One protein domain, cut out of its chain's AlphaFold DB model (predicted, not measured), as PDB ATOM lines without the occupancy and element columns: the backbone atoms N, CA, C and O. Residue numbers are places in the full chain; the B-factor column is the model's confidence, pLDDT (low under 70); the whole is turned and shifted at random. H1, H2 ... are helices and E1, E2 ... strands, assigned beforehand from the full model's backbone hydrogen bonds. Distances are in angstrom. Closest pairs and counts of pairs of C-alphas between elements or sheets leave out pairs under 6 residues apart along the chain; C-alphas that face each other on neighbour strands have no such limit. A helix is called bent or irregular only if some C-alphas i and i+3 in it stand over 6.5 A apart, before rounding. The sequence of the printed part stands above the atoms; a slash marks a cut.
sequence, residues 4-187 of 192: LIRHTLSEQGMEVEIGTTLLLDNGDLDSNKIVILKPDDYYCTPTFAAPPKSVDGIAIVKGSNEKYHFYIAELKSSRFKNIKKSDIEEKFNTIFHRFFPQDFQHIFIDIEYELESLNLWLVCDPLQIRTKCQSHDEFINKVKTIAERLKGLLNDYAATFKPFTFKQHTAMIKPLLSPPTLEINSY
ATOM      1  N   LEU A   4      31.612 -53.504  34.722       68.75
ATOM      2  CA  LEU A   4      33.013 -53.173  35.026       68.75
ATOM      3  C   LEU A   4      33.476 -51.863  34.360       68.75
ATOM      4  O   LEU A   4      34.421 -51.235  34.832       68.75
ATOM      5  N   ILE A   5      32.822 -51.465  33.264       76.94
ATOM      6  CA  ILE A   5      33.220 -50.313  32.447       76.94
ATOM      7  C   ILE A   5      32.768 -49.014  33.123       76.94
ATOM      8  O   ILE A   5      31.655 -48.936  33.653       76.94
ATOM      9  N   ARG A   6      33.626 -47.992  33.119       86.06
ATOM     10  CA  ARG A   6      33.333 -46.656  33.661       86.06
ATOM     11  C   ARG A   6      33.732 -45.554  32.686       86.06
ATOM     12  O   ARG A   6      34.509 -45.774  31.764       86.06
ATOM     13  N   HIS A   7      33.204 -44.359  32.942       82.50
ATOM     14  CA  HIS A   7      33.525 -43.140  32.195       82.50
ATOM     15  C   HIS A   7      34.608 -42.284  32.867       82.50
ATOM     16  O   HIS A   7      35.128 -41.360  32.254       82.50
ATOM     17  N   THR A   8      34.953 -42.585  34.122       88.62
ATOM     18  CA  THR A   8      35.933 -41.834  34.913       88.62
ATOM     19  C   THR A   8      36.775 -42.769  35.775       88.62
ATOM     20  O   THR A   8      36.354 -43.881  36.120       88.62
ATOM     21  N   LEU A   9      37.958 -42.289  36.156       93.12
ATOM     22  CA  LEU A   9      38.859 -42.951  37.089       93.12
ATOM     23  C   LEU A   9      39.200 -41.992  38.233       93.12
ATOM     24  O   LEU A   9      40.225 -41.315  38.225       93.12
ATOM     25  N   SER A  10      38.294 -41.913  39.204       93.25
ATOM     26  CA  SER A  10      38.430 -41.085  40.401       93.25
ATOM     27  C   SER A  10      37.978 -41.830  41.655       93.25
ATOM     28  O   SER A  10      37.112 -42.707  41.583       93.25
ATOM     29  N   GLU A  11      38.595 -41.478  42.786       90.44
ATOM     30  CA  GLU A  11      38.333 -42.022  44.121       90.44
ATOM     31  C   GLU A  11      38.797 -41.012  45.188       90.44
ATOM     32  O   GLU A  11      39.930 -40.531  45.160       90.44
ATOM     33  N   GLN A  12      37.927 -40.674  46.149       87.56
ATOM     34  CA  GLN A  12      38.255 -39.844  47.329       87.56
ATOM     35  C   GLN A  12      39.039 -38.546  47.032       87.56
ATOM     36  O   GLN A  12      39.956 -38.168  47.766       87.56
ATOM     37  N   GLY A  13      38.677 -37.848  45.952       87.31
ATOM     38  CA  GLY A  13      39.304 -36.585  45.544       87.31
ATOM     39  C   GLY A  13      40.658 -36.734  44.846       87.31
ATOM     40  O   GLY A  13      41.305 -35.721  44.583       87.31
ATOM     41  N   MET A  14      41.090 -37.966  44.566       94.12
ATOM     42  CA  MET A  14      42.137 -38.285  43.599       94.12
ATOM     43  C   MET A  14      41.492 -38.706  42.285       94.12
ATOM     44  O   MET A  14      40.411 -39.295  42.271       94.12
ATOM     45  N   GLU A  15      42.178 -38.437  41.185       95.44
ATOM     46  CA  GLU A  15      41.715 -38.800  39.851       95.44
ATOM     47  C   GLU A  15      42.876 -38.997  38.876       95.44
ATOM     48  O   GLU A  15      43.990 -38.508  39.102       95.44
ATOM     49  N   VAL A  16      42.574 -39.724  37.806       97.12
ATOM     50  CA  VAL A  16      43.299 -39.733  36.538       97.12
ATOM     51  C   VAL A  16      42.429 -38.989  35.534       97.12
ATOM     52  O   VAL A  16      41.282 -39.373  35.298       97.12
ATOM     53  N   GLU A  17      42.967 -37.922  34.958       96.31
ATOM     54  CA  GLU A  17      42.283 -37.145  33.932       96.31
ATOM     55  C   GLU A  17      42.341 -37.857  32.578       96.31
ATOM     56  O   GLU A  17      43.308 -38.553  32.255       96.31
ATOM     57  N   ILE A  18      41.305 -37.652  31.768       97.06
ATOM     58  CA  ILE A  18      41.243 -38.151  30.395       97.06
ATOM     59  C   ILE A  18      41.463 -36.975  29.450       97.06
ATOM     60  O   ILE A  18      40.693 -36.015  29.455       97.06
ATOM     61  N   GLY A  19      42.534 -37.047  28.666       96.19
ATOM     62  CA  GLY A  19      42.907 -36.033  27.693       96.19
ATOM     63  C   GLY A  19      42.003 -36.034  26.466       96.19
ATOM     64  O   GLY A  19      41.327 -37.016  26.149       96.19
ATOM     65  N   THR A  20      42.002 -34.915  25.745       95.94
ATOM     66  CA  THR A  20      41.077 -34.679  24.626       95.94
ATOM     67  C   THR A  20      41.276 -35.648  23.466       95.94
ATOM     68  O   THR A  20      40.331 -35.898  22.724       95.94
ATOM     69  N   THR A  21      42.461 -36.256  23.313       96.50
ATOM     70  CA  THR A  21      42.704 -37.234  22.236       96.50
ATOM     71  C   THR A  21      41.897 -38.527  22.402       96.50
ATOM     72  O   THR A  21      41.688 -39.259  21.426       96.50
ATOM     73  N   LEU A  22      41.413 -38.785  23.619       96.81
ATOM     74  CA  LEU A  22      40.621 -39.949  24.011       96.81
ATOM     75  C   LEU A  22      39.120 -39.648  24.113       96.81
ATOM     76  O   LEU A  22      38.343 -40.538  24.465       96.81
ATOM     77  N   LEU A  23      38.718 -38.412  23.816       96.06
ATOM     78  CA  LEU A  23      37.332 -37.968  23.854       96.06
ATOM     79  C   LEU A  23      36.772 -37.792  22.439       96.06
ATOM     80  O   LEU A  23      37.501 -37.565  21.471       96.06
ATOM     81  N   LEU A  24      35.455 -37.905  22.336       95.31
ATOM     82  CA  LEU A  24      34.667 -37.458  21.196       95.31
ATOM     83  C   LEU A  24      34.432 -35.939  21.287       95.31
ATOM     84  O   LEU A  24      34.609 -35.334  22.346       95.31
ATOM     85  N   ASP A  25      33.957 -35.319  20.204       93.06
ATOM     86  CA  ASP A  25      33.686 -33.868  20.154       93.06
ATOM     87  C   ASP A  25      32.660 -33.395  21.202       93.06
ATOM     88  O   ASP A  25      32.626 -32.223  21.572       93.06
ATOM     89  N   ASN A  26      31.813 -34.305  21.689       91.38
ATOM     90  CA  ASN A  26      30.826 -34.035  22.733       91.38
ATOM     91  C   ASN A  26      31.381 -34.195  24.164       91.38
ATOM     92  O   ASN A  26      30.635 -33.989  25.120       91.38
ATOM     93  N   GLY A  27      32.660 -34.552  24.317       89.50
ATOM     94  CA  GLY A  27      33.324 -34.771  25.603       89.50
ATOM     95  C   GLY A  27      33.163 -36.178  26.188       89.50
ATOM     96  O   GLY A  27      33.727 -36.443  27.249       89.50
ATOM     97  N   ASP A  28      32.440 -37.083  25.523       92.56
ATOM     98  CA  ASP A  28      32.335 -38.479  25.955       92.56
ATOM     99  C   ASP A  28      33.615 -39.258  25.639       92.56
ATOM    100  O   ASP A  28      34.357 -38.918  24.717       92.56
ATOM    101  N   LEU A  29      33.855 -40.355  26.367       93.81
ATOM    102  CA  LEU A  29      34.938 -41.280  26.034       93.81
ATOM    103  C   LEU A  29      34.743 -41.865  24.631       93.81
ATOM    104  O   LEU A  29      33.700 -42.449  24.330       93.81
ATOM    105  N   ASP A  30      35.790 -41.808  23.814       95.94
ATOM    106  CA  ASP A  30      35.849 -42.561  22.568       95.94
ATOM    107  C   ASP A  30      36.143 -44.030  22.890       95.94
ATOM    108  O   ASP A  30      37.293 -44.438  23.080       95.94
ATOM    109  N   SER A  31      35.091 -44.849  22.954       94.12
ATOM    110  CA  SER A  31      35.192 -46.273  23.296       94.12
ATOM    111  C   SER A  31      36.016 -47.098  22.302       94.12
ATOM    112  O   SER A  31      36.341 -48.246  22.596       94.12
ATOM    113  N   ASN A  32      36.356 -46.548  21.128       94.75
ATOM    114  CA  ASN A  32      37.282 -47.191  20.192       94.75
ATOM    115  C   ASN A  32      38.750 -46.972  20.580       94.75
ATOM    116  O   ASN A  32      39.619 -47.715  20.123       94.75
ATOM    117  N   LYS A  33      39.027 -45.952  21.398       96.56
ATOM    118  CA  LYS A  33      40.373 -45.562  21.829       96.56
ATOM    119  C   LYS A  33      40.657 -45.909  23.277       96.56
ATOM    120  O   LYS A  33      41.805 -46.182  23.598       96.56
ATOM    121  N   ILE A  34      39.659 -45.882  24.157       97.50
ATOM    122  CA  ILE A  34      39.863 -46.156  25.580       97.50
ATOM    123  C   ILE A  34      38.723 -46.971  26.180       97.50
ATOM    124  O   ILE A  34      37.543 -46.729  25.934       97.50
ATOM    125  N   VAL A  35      39.095 -47.909  27.050       96.88
ATOM    126  CA  VAL A  35      38.182 -48.573  27.979       96.88
ATOM    127  C   VAL A  35      38.742 -48.442  29.389       96.88
ATOM    128  O   VAL A  35      39.910 -48.747  29.626       96.88
ATOM    129  N   ILE A  36      37.908 -48.013  30.338       96.69
ATOM    130  CA  ILE A  36      38.257 -47.949  31.761       96.69
ATOM    131  C   ILE A  36      37.500 -49.049  32.495       96.69
ATOM    132  O   ILE A  36      36.274 -49.113  32.431       96.69
ATOM    133  N   LEU A  37      38.234 -49.895  33.205       96.69
ATOM    134  CA  LEU A  37      37.721 -50.972  34.040       96.69
ATOM    135  C   LEU A  37      37.926 -50.617  35.513       96.69
ATOM    136  O   LEU A  37      38.971 -50.072  35.858       96.69
ATOM    137  N   LYS A  38      36.980 -50.984  36.383       94.88
ATOM    138  CA  LYS A  38      37.102 -50.859  37.849       94.88
ATOM    139  C   LYS A  38      37.090 -52.228  38.544       94.88
ATOM    140  O   LYS A  38      36.022 -52.748  38.870       94.88
ATOM    141  N   PRO A  39      38.256 -52.888  38.688       94.38
ATOM    142  CA  PRO A  39      38.346 -54.208  39.310       94.38
ATOM    143  C   PRO A  39      37.874 -54.254  40.770       94.38
ATOM    144  O   PRO A  39      37.318 -55.260  41.202       94.38
ATOM    145  N   ASP A  40      38.086 -53.183  41.530       91.75
ATOM    146  CA  ASP A  40      37.564 -53.008  42.887       91.75
ATOM    147  C   ASP A  40      36.033 -53.111  42.941       91.75
ATOM    148  O   ASP A  40      35.513 -53.885  43.745       91.75
ATOM    149  N   ASP A  41      35.319 -52.444  42.030       91.50
ATOM    150  CA  ASP A  41      33.860 -52.537  41.901       91.50
ATOM    151  C   ASP A  41      33.413 -53.975  41.590       91.50
ATOM    152  O   ASP A  41      32.389 -54.437  42.094       91.50
ATOM    153  N   TYR A  42      34.178 -54.709  40.775       91.94
ATOM    154  CA  TYR A  42      33.880 -56.108  40.448       91.94
ATOM    155  C   TYR A  42      33.983 -57.029  41.665       91.94
ATOM    156  O   TYR A  42      33.093 -57.856  41.900       91.94
ATOM    157  N   TYR A  43      35.043 -56.877  42.457       92.06
ATOM    158  CA  TYR A  43      35.206 -57.662  43.675       92.06
ATOM    159  C   TYR A  43      34.269 -57.197  44.796       92.06
ATOM    160  O   TYR A  43      33.873 -58.018  45.617       92.06
ATOM    161  N   CYS A  44      33.838 -55.934  44.814       87.50
ATOM    162  CA  CYS A  44      32.888 -55.379  45.785       87.50
ATOM    163  C   CYS A  44      31.423 -55.763  45.476       87.50
ATOM    164  O   CYS A  44      30.503 -54.949  45.558       87.50
ATOM    165  N   THR A  45      31.185 -57.023  45.109       84.19
ATOM    166  CA  THR A  45      29.848 -57.571  44.845       84.19
ATOM    167  C   THR A  45      29.497 -58.669  45.852       84.19
ATOM    168  O   THR A  45      30.397 -59.322  46.385       84.19
ATOM    169  N   PRO A  46      28.199 -58.945  46.101       81.50
ATOM    170  CA  PRO A  46      27.774 -59.988  47.044       81.50
ATOM    171  C   PRO A  46      28.316 -61.391  46.733       81.50
ATOM    172  O   PRO A  46      28.329 -62.258  47.602       81.50
ATOM    173  N   THR A  47      28.768 -61.619  45.498       83.69
ATOM    174  CA  THR A  47      29.394 -62.865  45.046       83.69
ATOM    175  C   THR A  47      30.688 -63.180  45.804       83.69
ATOM    176  O   THR A  47      31.051 -64.348  45.941       83.69
ATOM    177  N   PHE A  48      31.384 -62.165  46.325       84.31
ATOM    178  CA  PHE A  48      32.639 -62.332  47.049       84.31
ATOM    179  C   PHE A  48      32.430 -62.155  48.555       84.31
ATOM    180  O   PHE A  48      32.413 -61.042  49.072       84.31
ATOM    181  N   ALA A  49      32.336 -63.271  49.286       82.88
ATOM    182  CA  ALA A  49      32.203 -63.255  50.749       82.88
ATOM    183  C   ALA A  49      33.405 -62.600  51.464       82.88
ATOM    184  O   ALA A  49      33.250 -62.000  52.524       82.88
ATOM    185  N   ALA A  50      34.598 -62.708  50.874       87.06
ATOM    186  CA  ALA A  50      35.816 -62.026  51.300       87.06
ATOM    187  C   ALA A  50      36.514 -61.463  50.048       87.06
ATOM    188  O   ALA A  50      37.277 -62.187  49.398       87.06
ATOM    189  N   PRO A  51      36.201 -60.221  49.640       89.25
ATOM    190  CA  PRO A  51      36.703 -59.670  48.390       89.25
ATOM    191  C   PRO A  51      38.219 -59.437  48.462       89.25
ATOM    192  O   PRO A  51      38.702 -58.885  49.458       89.25
ATOM    193  N   PRO A  52      38.995 -59.847  47.439       92.56
ATOM    194  CA  PRO A  52      40.413 -59.522  47.393       92.56
ATOM    195  C   PRO A  52      40.596 -58.007  47.254       92.56
ATOM    196  O   PRO A  52      39.813 -57.327  46.586       92.56
ATOM    197  N   LYS A  53      41.663 -57.465  47.851       93.69
ATOM    198  CA  LYS A  53      42.042 -56.070  47.605       93.69
ATOM    199  C   LYS A  53      42.423 -55.918  46.139       93.69
ATOM    200  O   LYS A  53      43.197 -56.720  45.622       93.69
ATOM    201  N   SER A  54      41.936 -54.869  45.496       96.19
ATOM    202  CA  SER A  54      42.240 -54.593  44.097       96.19
ATOM    203  C   SER A  54      42.526 -53.116  43.875       96.19
ATOM    204  O   SER A  54      42.174 -52.284  44.714       96.19
ATOM    205  N   VAL A  55      43.201 -52.814  42.768       97.38
ATOM    206  CA  VAL A  55      43.394 -51.437  42.309       97.38
ATOM    207  C   VAL A  55      42.057 -50.810  41.917       97.38
ATOM    208  O   VAL A  55      41.142 -51.531  41.503       97.38
ATOM    209  N   ASP A  56      41.981 -49.487  42.011       96.75
ATOM    210  CA  ASP A  56      40.746 -48.734  41.768       96.75
ATOM    211  C   ASP A  56      40.422 -48.576  40.268       96.75
ATOM    212  O   ASP A  56      39.295 -48.256  39.894       96.75
ATOM    213  N   GLY A  57      41.384 -48.819  39.365       97.31
ATOM    214  CA  GLY A  57      41.053 -48.959  37.951       97.31
ATOM    215  C   GLY A  57      42.176 -49.367  37.008       97.31
ATOM    216  O   GLY A  57      43.362 -49.349  37.332       97.31
ATOM    217  N   ILE A  58      41.762 -49.753  35.803       98.31
ATOM    218  CA  ILE A  58      42.622 -50.102  34.675       98.31
ATOM    219  C   ILE A  58      42.103 -49.353  33.451       98.31
ATOM    220  O   ILE A  58      41.011 -49.652  32.972       98.31
ATOM    221  N   ALA A  59      42.876 -48.405  32.933       98.19
ATOM    222  CA  ALA A  59      42.618 -47.804  31.633       98.19
ATOM    223  C   ALA A  59      43.423 -48.543  30.559       98.19
ATOM    224  O   ALA A  59      44.636 -48.725  30.675       98.19
ATOM    225  N   ILE A  60      42.726 -48.983  29.518       98.06
ATOM    226  CA  ILE A  60      43.292 -49.640  28.346       98.06
ATOM    227  C   ILE A  60      43.119 -48.672  27.191       98.06
ATOM    228  O   ILE A  60      41.990 -48.407  26.780       98.06
ATOM    229  N   VAL A  61      44.229 -48.140  26.694       98.19
ATOM    230  CA  VAL A  61      44.246 -47.200  25.576       98.19
ATOM    231  C   VAL A  61      44.757 -47.914  24.336       98.19
ATOM    232  O   VAL A  61      45.810 -48.547  24.369       98.19
ATOM    233  N   LYS A  62      44.013 -47.814  23.241       98.06
ATOM    234  CA  LYS A  62      44.435 -48.258  21.921       98.06
ATOM    235  C   LYS A  62      45.245 -47.139  21.267       98.06
ATOM    236  O   LYS A  62      44.701 -46.091  20.920       98.06
ATOM    237  N   GLY A  63      46.543 -47.373  21.137       95.12
ATOM    238  CA  GLY A  63      47.484 -46.466  20.500       95.12
ATOM    239  C   GLY A  63      47.257 -46.345  18.999       95.12
ATOM    240  O   GLY A  63      46.584 -47.161  18.364       95.12
ATOM    241  N   SER A  64      47.861 -45.323  18.399       92.38
ATOM    242  CA  SER A  64      47.718 -45.031  16.964       92.38
ATOM    243  C   SER A  64      48.324 -46.104  16.048       92.38
ATOM    244  O   SER A  64      48.054 -46.112  14.853       92.38
ATOM    245  N   ASN A  65      49.159 -46.988  16.595       93.88
ATOM    246  CA  ASN A  65      49.771 -48.123  15.904       93.88
ATOM    247  C   ASN A  65      49.005 -49.442  16.128       93.88
ATOM    248  O   ASN A  65      49.575 -50.505  15.905       93.88
ATOM    249  N   GLU A  66      47.750 -49.375  16.589       94.56
ATOM    250  CA  GLU A  66      46.880 -50.519  16.914       94.56
ATOM    251  C   GLU A  66      47.349 -51.380  18.099       94.56
ATOM    252  O   GLU A  66      46.710 -52.382  18.431       94.56
ATOM    253  N   LYS A  67      48.423 -50.977  18.783       97.31
ATOM    254  CA  LYS A  67      48.893 -51.616  20.012       97.31
ATOM    255  C   LYS A  67      48.277 -50.963  21.239       97.31
ATOM    256  O   LYS A  67      47.758 -49.853  21.176       97.31
ATOM    257  N   TYR A  68      48.351 -51.644  22.373       98.00
ATOM    258  CA  TYR A  68      47.670 -51.211  23.588       98.00
ATOM    259  C   TYR A  68      48.633 -50.681  24.647       98.00
ATOM    260  O   TYR A  68      49.693 -51.250  24.899       98.00
ATOM    261  N   HIS A  69      48.215 -49.621  25.326       98.31
ATOM    262  CA  HIS A  69      48.848 -49.089  26.521       98.31
ATOM    263  C   HIS A  69      47.964 -49.406  27.723       98.31
ATOM    264  O   HIS A  69      46.778 -49.067  27.745       98.31
ATOM    265  N   PHE A  70      48.522 -50.092  28.716       98.50
ATOM    266  CA  PHE A  70      47.811 -50.417  29.948       98.50
ATOM    267  C   PHE A  70      48.247 -49.460  31.050       98.50
ATOM    268  O   PHE A  70      49.443 -49.293  31.300       98.50
ATOM    269  N   TYR A  71      47.269 -48.883  31.741       98.56
ATOM    270  CA  TYR A  71      47.456 -48.004  32.886       98.56
ATOM    271  C   TYR A  71      46.664 -48.559  34.063       98.56
ATOM    272  O   TYR A  71      45.442 -48.457  34.114       98.56
ATOM    273  N   ILE A  72      47.363 -49.193  34.997       98.56
ATOM    274  CA  ILE A  72      46.785 -49.849  36.171       98.56
ATOM    275  C   ILE A  72      47.016 -48.911  37.350       98.56
ATOM    276  O   ILE A  72      48.162 -48.708  37.753       98.56
ATOM    277  N   ALA A  73      45.952 -48.312  37.874       98.31
ATOM    278  CA  ALA A  73      46.041 -47.209  38.820       98.31
ATOM    279  C   ALA A  73      45.381 -47.538  40.160       98.31
ATOM    280  O   ALA A  73      44.226 -47.953  40.232       98.31
ATOM    281  N   GLU A  74      46.130 -47.273  41.222       97.94
ATOM    282  CA  GLU A  74      45.656 -47.201  42.596       97.94
ATOM    283  C   GLU A  74      45.641 -45.735  43.039       97.94
ATOM    284  O   GLU A  74      46.647 -45.034  42.917       97.94
ATOM    285  N   LEU A  75      44.515 -45.272  43.567       96.94
ATOM    286  CA  LEU A  75      44.251 -43.893  43.948       96.94
ATOM    287  C   LEU A  75      44.274 -43.765  45.480       96.94
ATOM    288  O   LEU A  75      43.540 -44.431  46.211       96.94
ATOM    289  N   LYS A  76      45.137 -42.886  46.007       94.81
ATOM    290  CA  LYS A  76      45.305 -42.683  47.458       94.81
ATOM    291  C   LYS A  76      45.315 -41.212  47.863       94.81
ATOM    292  O   LYS A  76      46.271 -40.482  47.622       94.81
ATOM    293  N   SER A  77      44.280 -40.816  48.602       90.69
ATOM    294  CA  SER A  77      44.116 -39.478  49.198       90.69
ATOM    295  C   SER A  77      44.928 -39.267  50.493       90.69
ATOM    296  O   SER A  77      45.109 -38.145  50.982       90.69
ATOM    297  N   SER A  78      45.432 -40.349  51.087       86.94
ATOM    298  CA  SER A  78      46.224 -40.320  52.317       86.94
ATOM    299  C   SER A  78      47.681 -39.919  52.070       86.94
ATOM    300  O   SER A  78      48.276 -40.296  51.065       86.94
ATOM    301  N   ARG A  79      48.310 -39.254  53.049       86.38
ATOM    302  CA  ARG A  79      49.759 -38.973  53.018       86.38
ATOM    303  C   ARG A  79      50.583 -40.259  52.980       86.38
ATOM    304  O   ARG A  79      50.223 -41.226  53.643       86.38
ATOM    305  N   PHE A  80      51.758 -40.209  52.354       84.31
ATOM    306  CA  PHE A  80      52.677 -41.353  52.223       84.31
ATOM    307  C   PHE A  80      52.995 -42.082  53.522       84.31
ATOM    308  O   PHE A  80      52.949 -43.304  53.552       84.31
ATOM    309  N   LYS A  81      53.217 -41.355  54.620       83.88
ATOM    310  CA  LYS A  81      53.468 -41.969  55.935       83.88
ATOM    311  C   LYS A  81      52.356 -42.920  56.416       83.88
ATOM    312  O   LYS A  81      52.588 -43.706  57.324       83.88
ATOM    313  N   ASN A  82      51.159 -42.816  55.838       87.75
ATOM    314  CA  ASN A  82      50.000 -43.640  56.159       87.75
ATOM    315  C   ASN A  82      49.698 -44.683  55.068       87.75
ATOM    316  O   ASN A  82      48.831 -45.528  55.274       87.75
ATOM    317  N   ILE A  83      50.375 -44.628  53.916       87.81
ATOM    318  CA  ILE A  83      50.223 -45.617  52.850       87.81
ATOM    319  C   ILE A  83      51.156 -46.781  53.163       87.81
ATOM    320  O   ILE A  83      52.377 -46.640  53.166       87.81
ATOM    321  N   LYS A  84      50.582 -47.956  53.423       91.06
ATOM    322  CA  LYS A  84      51.372 -49.170  53.614       91.06
ATOM    323  C   LYS A  84      51.747 -49.745  52.261       91.06
ATOM    324  O   LYS A  84      50.881 -50.143  51.487       91.06
ATOM    325  N   LYS A  85      53.048 -49.864  52.016       92.50
ATOM    326  CA  LYS A  85      53.599 -50.486  50.810       92.50
ATOM    327  C   LYS A  85      52.988 -51.865  50.522       92.50
ATOM    328  O   LYS A  85      52.586 -52.119  49.394       92.50
ATOM    329  N   SER A  86      52.883 -52.719  51.542       93.38
ATOM    330  CA  SER A  86      52.330 -54.071  51.404       93.38
ATOM    331  C   SER A  86      50.887 -54.069  50.903       93.38
ATOM    332  O   SER A  86      50.535 -54.923  50.100       93.38
ATOM    333  N   ASP A  87      50.071 -53.099  51.330       94.12
ATOM    334  CA  ASP A  87      48.680 -52.988  50.882       94.12
ATOM    335  C   ASP A  87      48.603 -52.603  49.401       94.12
ATOM    336  O   ASP A  87      47.751 -53.110  48.675       94.12
ATOM    337  N   ILE A  88      49.509 -51.734  48.941       96.44
ATOM    338  CA  ILE A  88      49.607 -51.365  47.527       96.44
ATOM    339  C   ILE A  88      50.080 -52.570  46.707       96.44
ATOM    340  O   ILE A  88      49.426 -52.940  45.737       96.44
ATOM    341  N   GLU A  89      51.167 -53.232  47.111       96.44
ATOM    342  CA  GLU A  89      51.676 -54.411  46.398       96.44
ATOM    343  C   GLU A  89      50.636 -55.538  46.329       96.44
ATOM    344  O   GLU A  89      50.510 -56.181  45.292       96.44
ATOM    345  N   GLU A  90      49.863 -55.770  47.391       96.69
ATOM    346  CA  GLU A  90      48.776 -56.758  47.410       96.69
ATOM    347  C   GLU A  90      47.709 -56.451  46.348       96.69
ATOM    348  O   GLU A  90      47.327 -57.344  45.591       96.69
ATOM    349  N   LYS A  91      47.291 -55.187  46.217       97.75
ATOM    350  CA  LYS A  91      46.315 -54.766  45.202       97.75
ATOM    351  C   LYS A  91      46.802 -55.013  43.772       97.75
ATOM    352  O   LYS A  91      46.054 -55.547  42.955       97.75
ATOM    353  N   PHE A  92      48.058 -54.675  43.468       98.25
ATOM    354  CA  PHE A  92      48.646 -54.966  42.154       98.25
ATOM    355  C   PHE A  92      48.837 -56.473  41.936       98.25
ATOM    356  O   PHE A  92      48.565 -56.972  40.846       98.25
ATOM    357  N   ASN A  93      49.224 -57.228  42.971       97.81
ATOM    358  CA  ASN A  93      49.317 -58.686  42.890       97.81
ATOM    359  C   ASN A  93      47.984 -59.325  42.500       97.81
ATOM    360  O   ASN A  93      47.990 -60.222  41.658       97.81
ATOM    361  N   THR A  94      46.862 -58.851  43.047       98.00
ATOM    362  CA  THR A  94      45.524 -59.313  42.650       98.00
ATOM    363  C   THR A  94      45.290 -59.136  41.154       98.00
ATOM    364  O   THR A  94      44.734 -60.030  40.519       98.00
ATOM    365  N   ILE A  95      45.754 -58.039  40.551       98.31
ATOM    366  CA  ILE A  95      45.588 -57.828  39.110       98.31
ATOM    367  C   ILE A  95      46.362 -58.865  38.295       98.31
ATOM    368  O   ILE A  95      45.782 -59.553  37.455       98.31
ATOM    369  N   PHE A  96      47.650 -59.030  38.585       98.12
ATOM    370  CA  PHE A  96      48.531 -59.873  37.775       98.12
ATOM    371  C   PHE A  96      48.399 -61.373  38.031       98.12
ATOM    372  O   PHE A  96      48.667 -62.157  37.126       98.12
ATOM    373  N   HIS A  97      47.982 -61.786  39.228       97.25
ATOM    374  CA  HIS A  97      47.907 -63.204  39.594       97.25
ATOM    375  C   HIS A  97      46.484 -63.756  39.602       97.25
ATOM    376  O   HIS A  97      46.315 -64.975  39.639       97.25
ATOM    377  N   ARG A  98      45.466 -62.888  39.557       96.38
ATOM    378  CA  ARG A  98      44.060 -63.297  39.609       96.38
ATOM    379  C   ARG A  98      43.206 -62.632  38.534       96.38
ATOM    380  O   ARG A  98      42.674 -63.339  37.686       96.38
ATOM    381  N   PHE A  99      43.111 -61.303  38.522       97.25
ATOM    382  CA  PHE A  99      42.181 -60.597  37.635       97.25
ATOM    383  C   PHE A  99      42.465 -60.885  36.153       97.25
ATOM    384  O   PHE A  99      41.576 -61.335  35.437       97.25
ATOM    385  N   PHE A 100      43.706 -60.684  35.699       97.50
ATOM    386  CA  PHE A 100      44.096 -60.972  34.317       97.50
ATOM    387  C   PHE A 100      44.123 -62.470  33.986       97.50
ATOM    388  O   PHE A 100      43.489 -62.846  33.004       97.50
ATOM    389  N   PRO A 101      44.829 -63.337  34.741       97.00
ATOM    390  CA  PRO A 101      45.011 -64.724  34.319       97.00
ATOM    391  C   PRO A 101      43.859 -65.669  34.672       97.00
ATOM    392  O   PRO A 101      43.845 -66.774  34.145       97.00
ATOM    393  N   GLN A 102      42.939 -65.292  35.567       95.50
ATOM    394  CA  GLN A 102      41.856 -66.172  36.024       95.50
ATOM    395  C   GLN A 102      40.490 -65.558  35.715       95.50
ATOM    396  O   GLN A 102      39.755 -66.074  34.876       95.50
ATOM    397  N   ASP A 103      40.160 -64.427  36.343       94.88
ATOM    398  CA  ASP A 103      38.791 -63.891  36.306       94.88
ATOM    399  C   ASP A 103      38.423 -63.328  34.917       94.88
ATOM    400  O   ASP A 103      37.285 -63.452  34.461       94.88
ATOM    401  N   PHE A 104      39.403 -62.761  34.207       95.94
ATOM    402  CA  PHE A 104      39.256 -62.205  32.858       95.94
ATOM    403  C   PHE A 104      40.269 -62.794  31.867       95.94
ATOM    404  O   PHE A 104      40.674 -62.128  30.909       95.94
ATOM    405  N   GLN A 105      40.636 -64.067  32.059       97.06
ATOM    406  CA  GLN A 105      41.570 -64.792  31.190       97.06
ATOM    407  C   GLN A 105      41.195 -64.672  29.705       97.06
ATOM    408  O   GLN A 105      42.034 -64.323  28.873       97.06
ATOM    409  N   HIS A 106      39.910 -64.853  29.402       96.06
ATOM    410  CA  HIS A 106      39.346 -64.770  28.056       96.06
ATOM    411  C   HIS A 106      39.548 -63.418  27.354       96.06
ATOM    412  O   HIS A 106      39.346 -63.339  26.150       96.06
ATOM    413  N   ILE A 107      39.908 -62.355  28.083       94.75
ATOM    414  CA  ILE A 107      40.203 -61.028  27.524       94.75
ATOM    415  C   ILE A 107      41.711 -60.784  27.492       94.75
ATOM    416  O   ILE A 107      42.253 -60.343  26.485       94.75
ATOM    417  N   PHE A 108      42.392 -61.040  28.608       96.81
ATOM    418  CA  PHE A 108      43.777 -60.603  28.791       96.81
ATOM    419  C   PHE A 108      44.818 -61.637  28.363       96.81
ATOM    420  O   PHE A 108      45.955 -61.267  28.063       96.81
ATOM    421  N   ILE A 109      44.454 -62.919  28.332       96.69
ATOM    422  CA  ILE A 109      45.359 -64.023  27.995       96.69
ATOM    423  C   ILE A 109      44.970 -64.650  26.661       96.69
ATOM    424  O   ILE A 109      45.823 -64.768  25.787       96.69
ATOM    425  N   ASP A 110      43.698 -65.010  26.498       96.38
ATOM    426  CA  ASP A 110      43.262 -65.838  25.369       96.38
ATOM    427  C   ASP A 110      43.102 -65.034  24.063       96.38
ATOM    428  O   ASP A 110      43.115 -65.614  22.979       96.38
ATOM    429  N   ILE A 111      42.978 -63.701  24.147       94.25
ATOM    430  CA  ILE A 111      42.955 -62.810  22.977       94.25
ATOM    431  C   ILE A 111      44.379 -62.387  22.609       94.25
ATOM    432  O   ILE A 111      45.171 -61.918  23.440       94.25
ATOM    433  N   GLU A 112      44.680 -62.497  21.318       94.50
ATOM    434  CA  GLU A 112      45.909 -61.985  20.733       94.50
ATOM    435  C   GLU A 112      45.823 -60.463  20.561       94.50
ATOM    436  O   GLU A 112      44.923 -59.929  19.918       94.50
ATOM    437  N   TYR A 113      46.766 -59.764  21.187       95.69
ATOM    438  CA  TYR A 113      46.968 -58.327  21.054       95.69
ATOM    439  C   TYR A 113      48.403 -57.988  21.448       95.69
ATOM    440  O   TYR A 113      49.001 -58.661  22.300       95.69
ATOM    441  N   GLU A 114      48.926 -56.913  20.869       96.81
ATOM    442  CA  GLU A 114      50.239 -56.378  21.205       96.81
ATOM    443  C   GLU A 114      50.116 -55.312  22.295       96.81
ATOM    444  O   GLU A 114      49.384 -54.330  22.159       96.81
ATOM    445  N   LEU A 115      50.836 -55.519  23.394       97.50
ATOM    446  CA  LEU A 115      51.023 -54.510  24.429       97.50
ATOM    447  C   LEU A 115      52.240 -53.665  24.038       97.50
ATOM    448  O   LEU A 115      53.297 -54.227  23.775       97.50
ATOM    449  N   GLU A 116      52.090 -52.346  23.986       97.62
ATOM    450  CA  GLU A 116      53.182 -51.402  23.716       97.62
ATOM    451  C   GLU A 116      53.765 -50.845  25.018       97.62
ATOM    452  O   GLU A 116      54.972 -50.641  25.133       97.62
ATOM    453  N   SER A 117      52.924 -50.587  26.026       97.69
ATOM    454  CA  SER A 117      53.421 -50.193  27.346       97.69
ATOM    455  C   SER A 117      52.544 -50.680  28.495       97.69
ATOM    456  O   SER A 117      51.320 -50.776  28.395       97.69
ATOM    457  N   LEU A 118      53.209 -50.976  29.612       98.50
ATOM    458  CA  LEU A 118      52.600 -51.331  30.887       98.50
ATOM    459  C   LEU A 118      52.969 -50.262  31.917       98.50
ATOM    460  O   LEU A 118      54.145 -50.072  32.218       98.50
ATOM    461  N   ASN A 119      51.970 -49.583  32.470       98.38
ATOM    462  CA  ASN A 119      52.147 -48.488  33.414       98.38
ATOM    463  C   ASN A 119      51.403 -48.808  34.708       98.38
ATOM    464  O   ASN A 119      50.198 -49.059  34.692       98.38
ATOM    465  N   LEU A 120      52.121 -48.801  35.831       98.56
ATOM    466  CA  LEU A 120      51.574 -49.105  37.153       98.56
ATOM    467  C   LEU A 120      51.653 -47.850  38.001       98.56
ATOM    468  O   LEU A 120      52.752 -47.351  38.243       98.56
ATOM    469  N   TRP A 121      50.517 -47.321  38.434       98.25
ATOM    470  CA  TRP A 121      50.448 -46.001  39.045       98.25
ATOM    471  C   TRP A 121      49.918 -46.041  40.466       98.25
ATOM    472  O   TRP A 121      48.864 -46.608  40.737       98.25
ATOM    473  N   LEU A 122      50.624 -45.352  41.360       97.50
ATOM    474  CA  LEU A 122      50.071 -44.908  42.635       97.50
ATOM    475  C   LEU A 122      49.760 -43.412  42.527       97.50
ATOM    476  O   LEU A 122      50.640 -42.572  42.707       97.50
ATOM    477  N   VAL A 123      48.515 -43.082  42.211       97.31
ATOM    478  CA  VAL A 123      48.047 -41.707  42.011       97.31
ATOM    479  C   VAL A 123      47.660 -41.112  43.360       97.31
ATOM    480  O   VAL A 123      46.789 -41.634  44.056       97.31
ATOM    481  N   CYS A 124      48.336 -40.044  43.780       95.12
ATOM    482  CA  CYS A 124      48.212 -39.552  45.150       95.12
ATOM    483  C   CYS A 124      48.515 -38.057  45.307       95.12
ATOM    484  O   CYS A 124      49.067 -37.415  44.418       95.12
ATOM    485  N   ASP A 125      48.189 -37.509  46.480       93.75
ATOM    486  CA  ASP A 125      48.685 -36.217  46.968       93.75
ATOM    487  C   ASP A 125      49.475 -36.456  48.272       93.75
ATOM    488  O   ASP A 125      48.930 -36.357  49.380       93.75
ATOM    489  N   PRO A 126      50.772 -36.808  48.174       91.38
ATOM    490  CA  PRO A 126      51.541 -37.354  49.295       91.38
ATOM    491  C   PRO A 126      51.699 -36.372  50.461       91.38
ATOM    492  O   PRO A 126      51.905 -36.791  51.607       91.38
ATOM    493  N   LEU A 127      51.600 -35.066  50.186       91.50
ATOM    494  CA  LEU A 127      51.749 -33.987  51.164       91.50
ATOM    495  C   LEU A 127      50.426 -33.279  51.488       91.50
ATOM    496  O   LEU A 127      50.442 -32.325  52.285       91.50
ATOM    497  N   GLN A 128      49.308 -33.745  50.915       91.31
ATOM    498  CA  GLN A 128      47.991 -33.107  50.994       91.31
ATOM    499  C   GLN A 128      48.096 -31.609  50.692       91.31
ATOM    500  O   GLN A 128      47.812 -30.750  51.529       91.31
ATOM    501  N   ILE A 129      48.659 -31.294  49.530       91.50
ATOM    502  CA  ILE A 129      48.814 -29.930  49.034       91.50
ATOM    503  C   ILE A 129      47.440 -29.371  48.686       91.50
ATOM    504  O   ILE A 129      47.151 -28.237  49.066       91.50
ATOM    505  N   ARG A 130      46.579 -30.176  48.048       89.94
ATOM    506  CA  ARG A 130      45.250 -29.767  47.580       89.94
ATOM    507  C   ARG A 130      44.373 -29.257  48.719       89.94
ATOM    508  O   ARG A 130      43.724 -28.231  48.580       89.94
ATOM    509  N   THR A 131      44.430 -29.894  49.891       89.00
ATOM    510  CA  THR A 131      43.659 -29.469  51.077       89.00
ATOM    511  C   THR A 131      44.145 -28.146  51.681       89.00
ATOM    512  O   THR A 131      43.544 -27.647  52.626       89.00
ATOM    513  N   LYS A 132      45.284 -27.618  51.218       89.50
ATOM    514  CA  LYS A 132      45.907 -26.373  51.694       89.50
ATOM    515  C   LYS A 132      45.827 -25.259  50.651       89.50
ATOM    516  O   LYS A 132      46.610 -24.317  50.762       89.50
ATOM    517  N   CYS A 133      44.990 -25.424  49.632       91.75
ATOM    518  CA  CYS A 133      44.802 -24.481  48.540       91.75
ATOM    519  C   CYS A 133      43.310 -24.188  48.387       91.75
ATOM    520  O   CYS A 133      42.480 -25.078  48.565       91.75
ATOM    521  N   GLN A 134      42.975 -22.939  48.081       90.88
ATOM    522  CA  GLN A 134      41.599 -22.474  47.893       90.88
ATOM    523  C   GLN A 134      41.146 -22.572  46.433       90.88
ATOM    524  O   GLN A 134      39.948 -22.599  46.164       90.88
ATOM    525  N   SER A 135      42.090 -22.640  45.490       92.12
ATOM    526  CA  SER A 135      41.819 -22.765  44.059       92.12
ATOM    527  C   SER A 135      42.770 -23.748  43.373       92.12
ATOM    528  O   SER A 135      43.827 -24.103  43.904       92.12
ATOM    529  N   HIS A 136      42.390 -24.174  42.165       87.12
ATOM    530  CA  HIS A 136      43.240 -25.001  41.310       87.12
ATOM    531  C   HIS A 136      44.545 -24.273  40.944       87.12
ATOM    532  O   HIS A 136      45.621 -24.849  41.076       87.12
ATOM    533  N   ASP A 137      44.477 -22.986  40.596       91.50
ATOM    534  CA  ASP A 137      45.666 -22.186  40.269       91.50
ATOM    535  C   ASP A 137      46.644 -22.094  41.443       91.50
ATOM    536  O   ASP A 137      47.859 -22.203  41.267       91.50
ATOM    537  N   GLU A 138      46.128 -21.938  42.666       94.94
ATOM    538  CA  GLU A 138      46.964 -21.938  43.865       94.94
ATOM    539  C   GLU A 138      47.652 -23.296  44.057       94.94
ATOM    540  O   GLU A 138      48.850 -23.348  44.346       94.94
ATOM    541  N   PHE A 139      46.923 -24.395  43.844       92.94
ATOM    542  CA  PHE A 139      47.481 -25.745  43.889       92.94
ATOM    543  C   PHE A 139      48.615 -25.916  42.872       92.94
ATOM    544  O   PHE A 139      49.720 -26.299  43.262       92.94
ATOM    545  N   ILE A 140      48.390 -25.557  41.606       92.50
ATOM    546  CA  ILE A 140      49.396 -25.654  40.540       92.50
ATOM    547  C   ILE A 140      50.639 -24.820  40.873       92.50
ATOM    548  O   ILE A 140      51.764 -25.316  40.788       92.50
ATOM    549  N   ASN A 141      50.466 -23.572  41.315       93.12
ATOM    550  CA  ASN A 141      51.584 -22.696  41.685       93.12
ATOM    551  C   ASN A 141      52.397 -23.254  42.863       93.12
ATOM    552  O   ASN A 141      53.633 -23.195  42.880       93.12
ATOM    553  N   LYS A 142      51.713 -23.845  43.844       94.50
ATOM    554  CA  LYS A 142      52.356 -24.464  45.002       94.50
ATOM    555  C   LYS A 142      53.128 -25.713  44.613       94.50
ATOM    556  O   LYS A 142      54.270 -25.851  45.041       94.50
ATOM    557  N   VAL A 143      52.546 -26.577  43.778       94.12
ATOM    558  CA  VAL A 143      53.201 -27.770  43.222       94.12
ATOM    559  C   VAL A 143      54.470 -27.383  42.469       94.12
ATOM    560  O   VAL A 143      55.527 -27.921  42.788       94.12
ATOM    561  N   LYS A 144      54.404 -26.388  41.572       93.38
ATOM    562  CA  LYS A 144      55.571 -25.879  40.826       93.38
ATOM    563  C   LYS A 144      56.710 -25.440  41.747       93.38
ATOM    564  O   LYS A 144      57.866 -25.759  41.496       93.38
ATOM    565  N   THR A 145      56.383 -24.774  42.855       94.38
ATOM    566  CA  THR A 145      57.378 -24.281  43.824       94.38
ATOM    567  C   THR A 145      58.109 -25.416  44.554       94.38
ATOM    568  O   THR A 145      59.245 -25.244  44.988       94.38
ATOM    569  N   ILE A 146      57.478 -26.586  44.712       93.94
ATOM    570  CA  ILE A 146      58.046 -27.732  45.441       93.94
ATOM    571  C   ILE A 146      58.273 -28.964  44.555       93.94
ATOM    572  O   ILE A 146      58.457 -30.059  45.093       93.94
ATOM    573  N   ALA A 147      58.254 -28.799  43.230       94.19
ATOM    574  CA  ALA A 147      58.237 -29.893  42.262       94.19
ATOM    575  C   ALA A 147      59.423 -30.845  42.447       94.19
ATOM    576  O   ALA A 147      59.220 -32.042  42.618       94.19
ATOM    577  N   GLU A 148      60.647 -30.320  42.545       94.25
ATOM    578  CA  GLU A 148      61.856 -31.142  42.716       94.25
ATOM    579  C   GLU A 148      61.850 -31.940  44.026       94.25
ATOM    580  O   GLU A 148      62.202 -33.120  44.059       94.25
ATOM    581  N   ARG A 149      61.355 -31.337  45.115       93.44
ATOM    582  CA  ARG A 149      61.192 -32.040  46.395       93.44
ATOM    583  C   ARG A 149      60.152 -33.155  46.290       93.44
ATOM    584  O   ARG A 149      60.334 -34.213  46.887       93.44
ATOM    585  N   LEU A 150      59.050 -32.912  45.577       93.69
ATOM    586  CA  LEU A 150      58.031 -33.930  45.332       93.69
ATOM    587  C   LEU A 150      58.589 -35.064  44.475       93.69
ATOM    588  O   LEU A 150      58.454 -36.210  44.881       93.69
ATOM    589  N   LYS A 151      59.272 -34.762  43.365       94.06
ATOM    590  CA  LYS A 151      59.934 -35.760  42.511       94.06
ATOM    591  C   LYS A 151      60.858 -36.663  43.323       94.06
ATOM    592  O   LYS A 151      60.726 -37.879  43.237       94.06
ATOM    593  N   GLY A 152      61.728 -36.081  44.153       93.69
ATOM    594  CA  GLY A 152      62.611 -36.841  45.042       93.69
ATOM    595  C   GLY A 152      61.833 -37.788  45.959       93.69
ATOM    596  O   GLY A 152      62.072 -38.991  45.948       93.69
ATOM    597  N   LEU A 153      60.819 -37.270  46.661       93.06
ATOM    598  CA  LEU A 153      59.972 -38.071  47.550       93.06
ATOM    599  C   LEU A 153      59.244 -39.215  46.819       93.06
ATOM    600  O   LEU A 153      59.149 -40.321  47.350       93.06
ATOM    601  N   LEU A 154      58.693 -38.948  45.629       93.50
ATOM    602  CA  LEU A 154      57.993 -39.954  44.829       93.50
ATOM    603  C   LEU A 154      58.965 -41.033  44.334       93.50
ATOM    604  O   LEU A 154      58.638 -42.213  44.423       93.50
ATOM    605  N   ASN A 155      60.159 -40.647  43.877       93.19
ATOM    606  CA  ASN A 155      61.188 -41.571  43.395       93.19
ATOM    607  C   ASN A 155      61.744 -42.457  44.515       93.19
ATOM    608  O   ASN A 155      61.856 -43.669  44.328       93.19
ATOM    609  N   ASP A 156      62.024 -41.883  45.687       92.12
ATOM    610  CA  ASP A 156      62.481 -42.639  46.858       92.12
ATOM    611  C   ASP A 156      61.447 -43.696  47.261       92.12
ATOM    612  O   ASP A 156      61.789 -44.840  47.564       92.12
ATOM    613  N   TYR A 157      60.160 -43.336  47.216       91.00
ATOM    614  CA  TYR A 157      59.078 -44.272  47.494       91.00
ATOM    615  C   TYR A 157      58.939 -45.336  46.390       91.00
ATOM    616  O   TYR A 157      58.790 -46.522  46.698       91.00
ATOM    617  N   ALA A 158      59.056 -44.937  45.118       92.19
ATOM    618  CA  ALA A 158      59.005 -45.824  43.953       92.19
ATOM    619  C   ALA A 158      60.069 -46.926  44.014       92.19
ATOM    620  O   ALA A 158      59.772 -48.094  43.768       92.19
ATOM    621  N   ALA A 159      61.295 -46.561  44.406       92.06
ATOM    622  CA  ALA A 159      62.436 -47.468  44.507       92.06
ATOM    623  C   ALA A 159      62.215 -48.619  45.501       92.06
ATOM    624  O   ALA A 159      62.928 -49.621  45.464       92.06
ATOM    625  N   THR A 160      61.226 -48.499  46.391       90.19
ATOM    626  CA  THR A 160      60.906 -49.566  47.337       90.19
ATOM    627  C   THR A 160      60.097 -50.694  46.704       90.19
ATOM    628  O   THR A 160      60.165 -51.815  47.208       90.19
ATOM    629  N   PHE A 161      59.318 -50.439  45.649       94.50
ATOM    630  CA  PHE A 161      58.401 -51.426  45.070       94.50
ATOM    631  C   PHE A 161      59.123 -52.532  44.307       94.50
ATOM    632  O   PHE A 161      60.239 -52.363  43.827       94.50
ATOM    633  N   LYS A 162      58.468 -53.687  44.188       93.69
ATOM    634  CA  LYS A 162      58.906 -54.748  43.279       93.69
ATOM    635  C   LYS A 162      58.344 -54.535  41.866       93.69
ATOM    636  O   LYS A 162      57.257 -53.967  41.731       93.69
ATOM    637  N   PRO A 163      59.050 -55.010  40.827       96.75
ATOM    638  CA  PRO A 163      58.523 -55.006  39.472       96.75
ATOM    639  C   PRO A 163      57.417 -56.050  39.306       96.75
ATOM    640  O   PRO A 163      57.423 -57.092  39.965       96.75
ATOM    641  N   PHE A 164      56.522 -55.795  38.358       97.94
ATOM    642  CA  PHE A 164      55.553 -56.758  37.844       97.94
ATOM    643  C   PHE A 164      55.797 -56.973  36.355       97.94
ATOM    644  O   PHE A 164      56.172 -56.039  35.645       97.94
ATOM    645  N   THR A 165      55.551 -58.194  35.884       97.50
ATOM    646  CA  THR A 165      55.727 -58.564  34.478       97.50
ATOM    647  C   THR A 165      54.419 -59.082  33.900       97.50
ATOM    648  O   THR A 165      53.775 -59.950  34.487       97.50
ATOM    649  N   PHE A 166      54.045 -58.581  32.726       97.75
ATOM    650  CA  PHE A 166      52.879 -59.040  31.979       97.75
ATOM    651  C   PHE A 166      53.113 -58.880  30.478       97.75
ATOM    652  O   PHE A 166      53.614 -57.846  30.043       97.75
ATOM    653  N   LYS A 167      52.802 -59.919  29.689       95.19
ATOM    654  CA  LYS A 167      53.085 -59.989  28.240       95.19
ATOM    655  C   LYS A 167      54.473 -59.427  27.876       95.19
ATOM    656  O   LYS A 167      54.588 -58.510  27.075       95.19
ATOM    657  N   GLN A 168      55.519 -59.954  28.526       95.19
ATOM    658  CA  GLN A 168      56.936 -59.568  28.354       95.19
ATOM    659  C   GLN A 168      57.302 -58.121  28.752       95.19
ATOM    660  O   GLN A 168      58.479 -57.771  28.739       95.19
ATOM    661  N   HIS A 169      56.343 -57.305  29.192       97.56
ATOM    662  CA  HIS A 169      56.591 -55.957  29.697       97.56
ATOM    663  C   HIS A 169      56.787 -56.000  31.203       97.56
ATOM    664  O   HIS A 169      55.954 -56.548  31.924       97.56
ATOM    665  N   THR A 170      57.883 -55.415  31.677       97.69
ATOM    666  CA  THR A 170      58.174 -55.293  33.107       97.69
ATOM    667  C   THR A 170      58.055 -53.838  33.524       97.69
ATOM    668  O   THR A 170      58.683 -52.971  32.921       97.69
ATOM    669  N   ALA A 171      57.261 -53.577  34.557       97.62
ATOM    670  CA  ALA A 171      56.995 -52.237  35.055       97.62
ATOM    671  C   ALA A 171      57.076 -52.187  36.582       97.62
ATOM    672  O   ALA A 171      56.731 -53.141  37.279       97.62
ATOM    673  N   MET A 172      57.528 -51.048  37.095       97.19
ATOM    674  CA  MET A 172      57.526 -50.722  38.521       97.19
ATOM    675  C   MET A 172      56.310 -49.853  38.831       97.19
ATOM    676  O   MET A 172      55.874 -49.076  37.981       97.19
ATOM    677  N   ILE A 173      55.795 -49.934  40.059       97.94
ATOM    678  CA  ILE A 173      54.785 -48.981  40.533       97.94
ATOM    679  C   ILE A 173      55.434 -47.596  40.623       97.94
ATOM    680  O   ILE A 173      56.342 -47.379  41.425       97.94
ATOM    681  N   LYS A 174      54.953 -46.665  39.797       96.25
ATOM    682  CA  LYS A 174      55.356 -45.260  39.769       96.25
ATOM    683  C   LYS A 174      54.330 -44.425  40.543       96.25
ATOM    684  O   LYS A 174      53.176 -44.325  40.119       96.25
ATOM    685  N   PRO A 175      54.711 -43.808  41.667       96.31
ATOM    686  CA  PRO A 175      53.884 -42.805  42.309       96.31
ATOM    687  C   PRO A 175      53.783 -41.553  41.435       96.31
ATOM    688  O   PRO A 175      54.800 -41.043  40.968       96.31
ATOM    689  N   LEU A 176      52.565 -41.059  41.230       96.50
ATOM    690  CA  LEU A 176      52.263 -39.856  40.458       96.50
ATOM    691  C   LEU A 176      51.463 -38.879  41.311       96.50
ATOM    692  O   LEU A 176      50.599 -39.287  42.096       96.50
ATOM    693  N   LEU A 177      51.734 -37.587  41.140       95.69
ATOM    694  CA  LEU A 177      50.892 -36.554  41.725       95.69
ATOM    695  C   LEU A 177      49.567 -36.499  40.957       95.69
ATOM    696  O   LEU A 177      49.561 -36.413  39.733       95.69
ATOM    697  N   SER A 178      48.447 -36.545  41.675       94.94
ATOM    698  CA  SER A 178      47.128 -36.446  41.053       94.94
ATOM    699  C   SER A 178      46.809 -35.012  40.585       94.94
ATOM    700  O   SER A 178      47.052 -34.070  41.352       94.94
ATOM    701  N   PRO A 179      46.165 -34.831  39.417       95.00
ATOM    702  CA  PRO A 179      45.918 -35.851  38.395       95.00
ATOM    703  C   PRO A 179      47.039 -35.946  37.350       95.00
ATOM    704  O   PRO A 179      47.503 -34.917  36.863       95.00
ATOM    705  N   PRO A 180      47.459 -37.160  36.951       96.81
ATOM    706  CA  PRO A 180      48.037 -37.359  35.630       96.81
ATOM    707  C   PRO A 180      46.929 -37.375  34.565       96.81
ATOM    708  O   PRO A 180      45.815 -37.822  34.846       96.81
ATOM    709  N   THR A 181      47.253 -36.961  33.339       97.25
ATOM    710  CA  THR A 181      46.307 -36.928  32.206       97.25
ATOM    711  C   THR A 181      46.670 -37.998  31.176       97.25
ATOM    712  O   THR A 181      47.806 -38.037  30.710       97.25
ATOM    713  N   LEU A 182      45.733 -38.875  30.816       97.81
ATOM    714  CA  LEU A 182      45.919 -39.907  29.790       97.81
ATOM    715  C   LEU A 182      45.731 -39.355  28.376       97.81
ATOM    716  O   LEU A 182      44.784 -38.619  28.128       97.81
ATOM    717  N   GLU A 183      46.573 -39.788  27.438       96.69
ATOM    718  CA  GLU A 183      46.477 -39.466  26.010       96.69
ATOM    719  C   GLU A 183      46.667 -40.736  25.160       96.69
ATOM    720  O   GLU A 183      47.141 -41.761  25.650       96.69
ATOM    721  N   ILE A 184      46.328 -40.684  23.866       94.12
ATOM    722  CA  ILE A 184      46.282 -41.861  22.976       94.12
ATOM    723  C   ILE A 184      47.577 -42.696  22.903       94.12
ATOM    724  O   ILE A 184      47.498 -43.902  22.712       94.12
ATOM    725  N   ASN A 185      48.759 -42.105  23.095       93.94
ATOM    726  CA  ASN A 185      50.045 -42.827  23.068       93.94
ATOM    727  C   ASN A 185      50.936 -42.516  24.283       93.94
ATOM    728  O   ASN A 185      52.123 -42.852  24.300       93.94
ATOM    729  N   SER A 186      50.425 -41.772  25.261       94.94
ATOM    730  CA  SER A 186      51.248 -41.201  26.326       94.94
ATOM    731  C   SER A 186      50.401 -40.784  27.525       94.94
ATOM    732  O   SER A 186      49.229 -41.132  27.652       94.94
ATOM    733  N   TYR A 187      51.025 -40.091  28.464       96.94
ATOM    734  CA  TYR A 187      50.339 -39.399  29.537       96.94
ATOM    735  C   TYR A 187      51.138 -38.153  29.909       96.94
ATOM    736  O   TYR A 187      52.347 -38.086  29.672       96.94
TER     737      TYR A 187
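What this domain is: This is residues 4 to 187 of the 192 residues of an uncharacterized protein of Pseudomonas protegens (UniProt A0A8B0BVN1). A twisted sheet of six strands, in the order E3 E4 E5 E6 E8 E7, curls like part of a barrel, and the small sheet E1 E2 E9 covers part of one face, a sandwich of two sheets face to face. H2 and H5 are over the other face; H4 lies beyond the start of H5, and H3 beyond the end of H2. The printed part has 184 residues, with E1 E2 E3 H1 E4 E5 H2 H3 E6 H4 H5 E7 E8 E9 along it; both sheets are mixed, and so is the class, helices and strands. It is compact, with a radius of gyration of the C-alphas of 16.6 A and spans of 47 by 41 by 34 A; residues 45 to 50 stick out.

Where its parts are: Find C-alpha 9 at (38.859, -42.951, 37.089), where E1, residues 9 to 11, begins. E2 is residues 14 to 18, E3 34 to 37 and H1 39 to 43. E4, residues 57 to 62, measures 16.4 A; E5, residues 68 to 76, 25.5 A. From C-alpha 85 at (53.599, -50.486, 50.810) H2, residues 85 to 103, runs 24.7 A; it is only just irregular, with C-alphas 97 and 100 6.9 A apart. H3 is residues 105 to 108; E6, residues 115 to 124, measures 25.7 A. H4 is residues 136 to 145, H5 147 to 158 and E7 163 to 166. E8, residues 169 to 177, bends by 52 degrees at residue 172. E9, residues 181 to 183, ends at C-alpha 183, (46.477, -39.466, 26.010).

How they stand to each other: In the large sheet, look for N 35 and O 60 of antiparallel E3 and E4, 2.9 A; N 59 and O 71 of the hairpin E4 and E5, 2.8 A; N 72 and O 119 of parallel E5 and E6, 2.9 A; N 174 and O 120 of parallel E6 and E8, 2.8 A; N 164 and O 171 of the hairpin E7 and E8, 2.9 A. E5, H2 H3 and E6 form a strand-helix-strand unit, parallel neighbours joined through helices, with a right-handed crossover. H2 and H5 are on one face, two layers, at heights over the sheet of 8.8 A and 6.6 A; the closest C-alphas of H5 and E8 are Ala 158 and Lys 174, 5.6 A. H1 only grazes this sheet with residues 39 to 41. H2 and H3 touch only at the corner, C-alphas 100 and 108 being closest at 5.5 A; H4 and H5 meet only through their link. In the small sheet, N 14 and O 11 of the hairpin E1 and E2 are 2.9 A apart, and N 182 and O 17 of parallel E2 and E9 2.8 A. Every O i to N i+4 pair is within hydrogen-bond range in H1, H4 and H5, 12 of 15 are in H2, and H3 is too short for one.

The domain as a whole: The C-alphas farthest apart are Asp 110 and Gln 134, 48.9 A. The printed part has no cut; the links E2 to E3, H1 to E4 and E6 to H4 are long. Mean pLDDT of the printed part is 93.9, with residue 4 under 70.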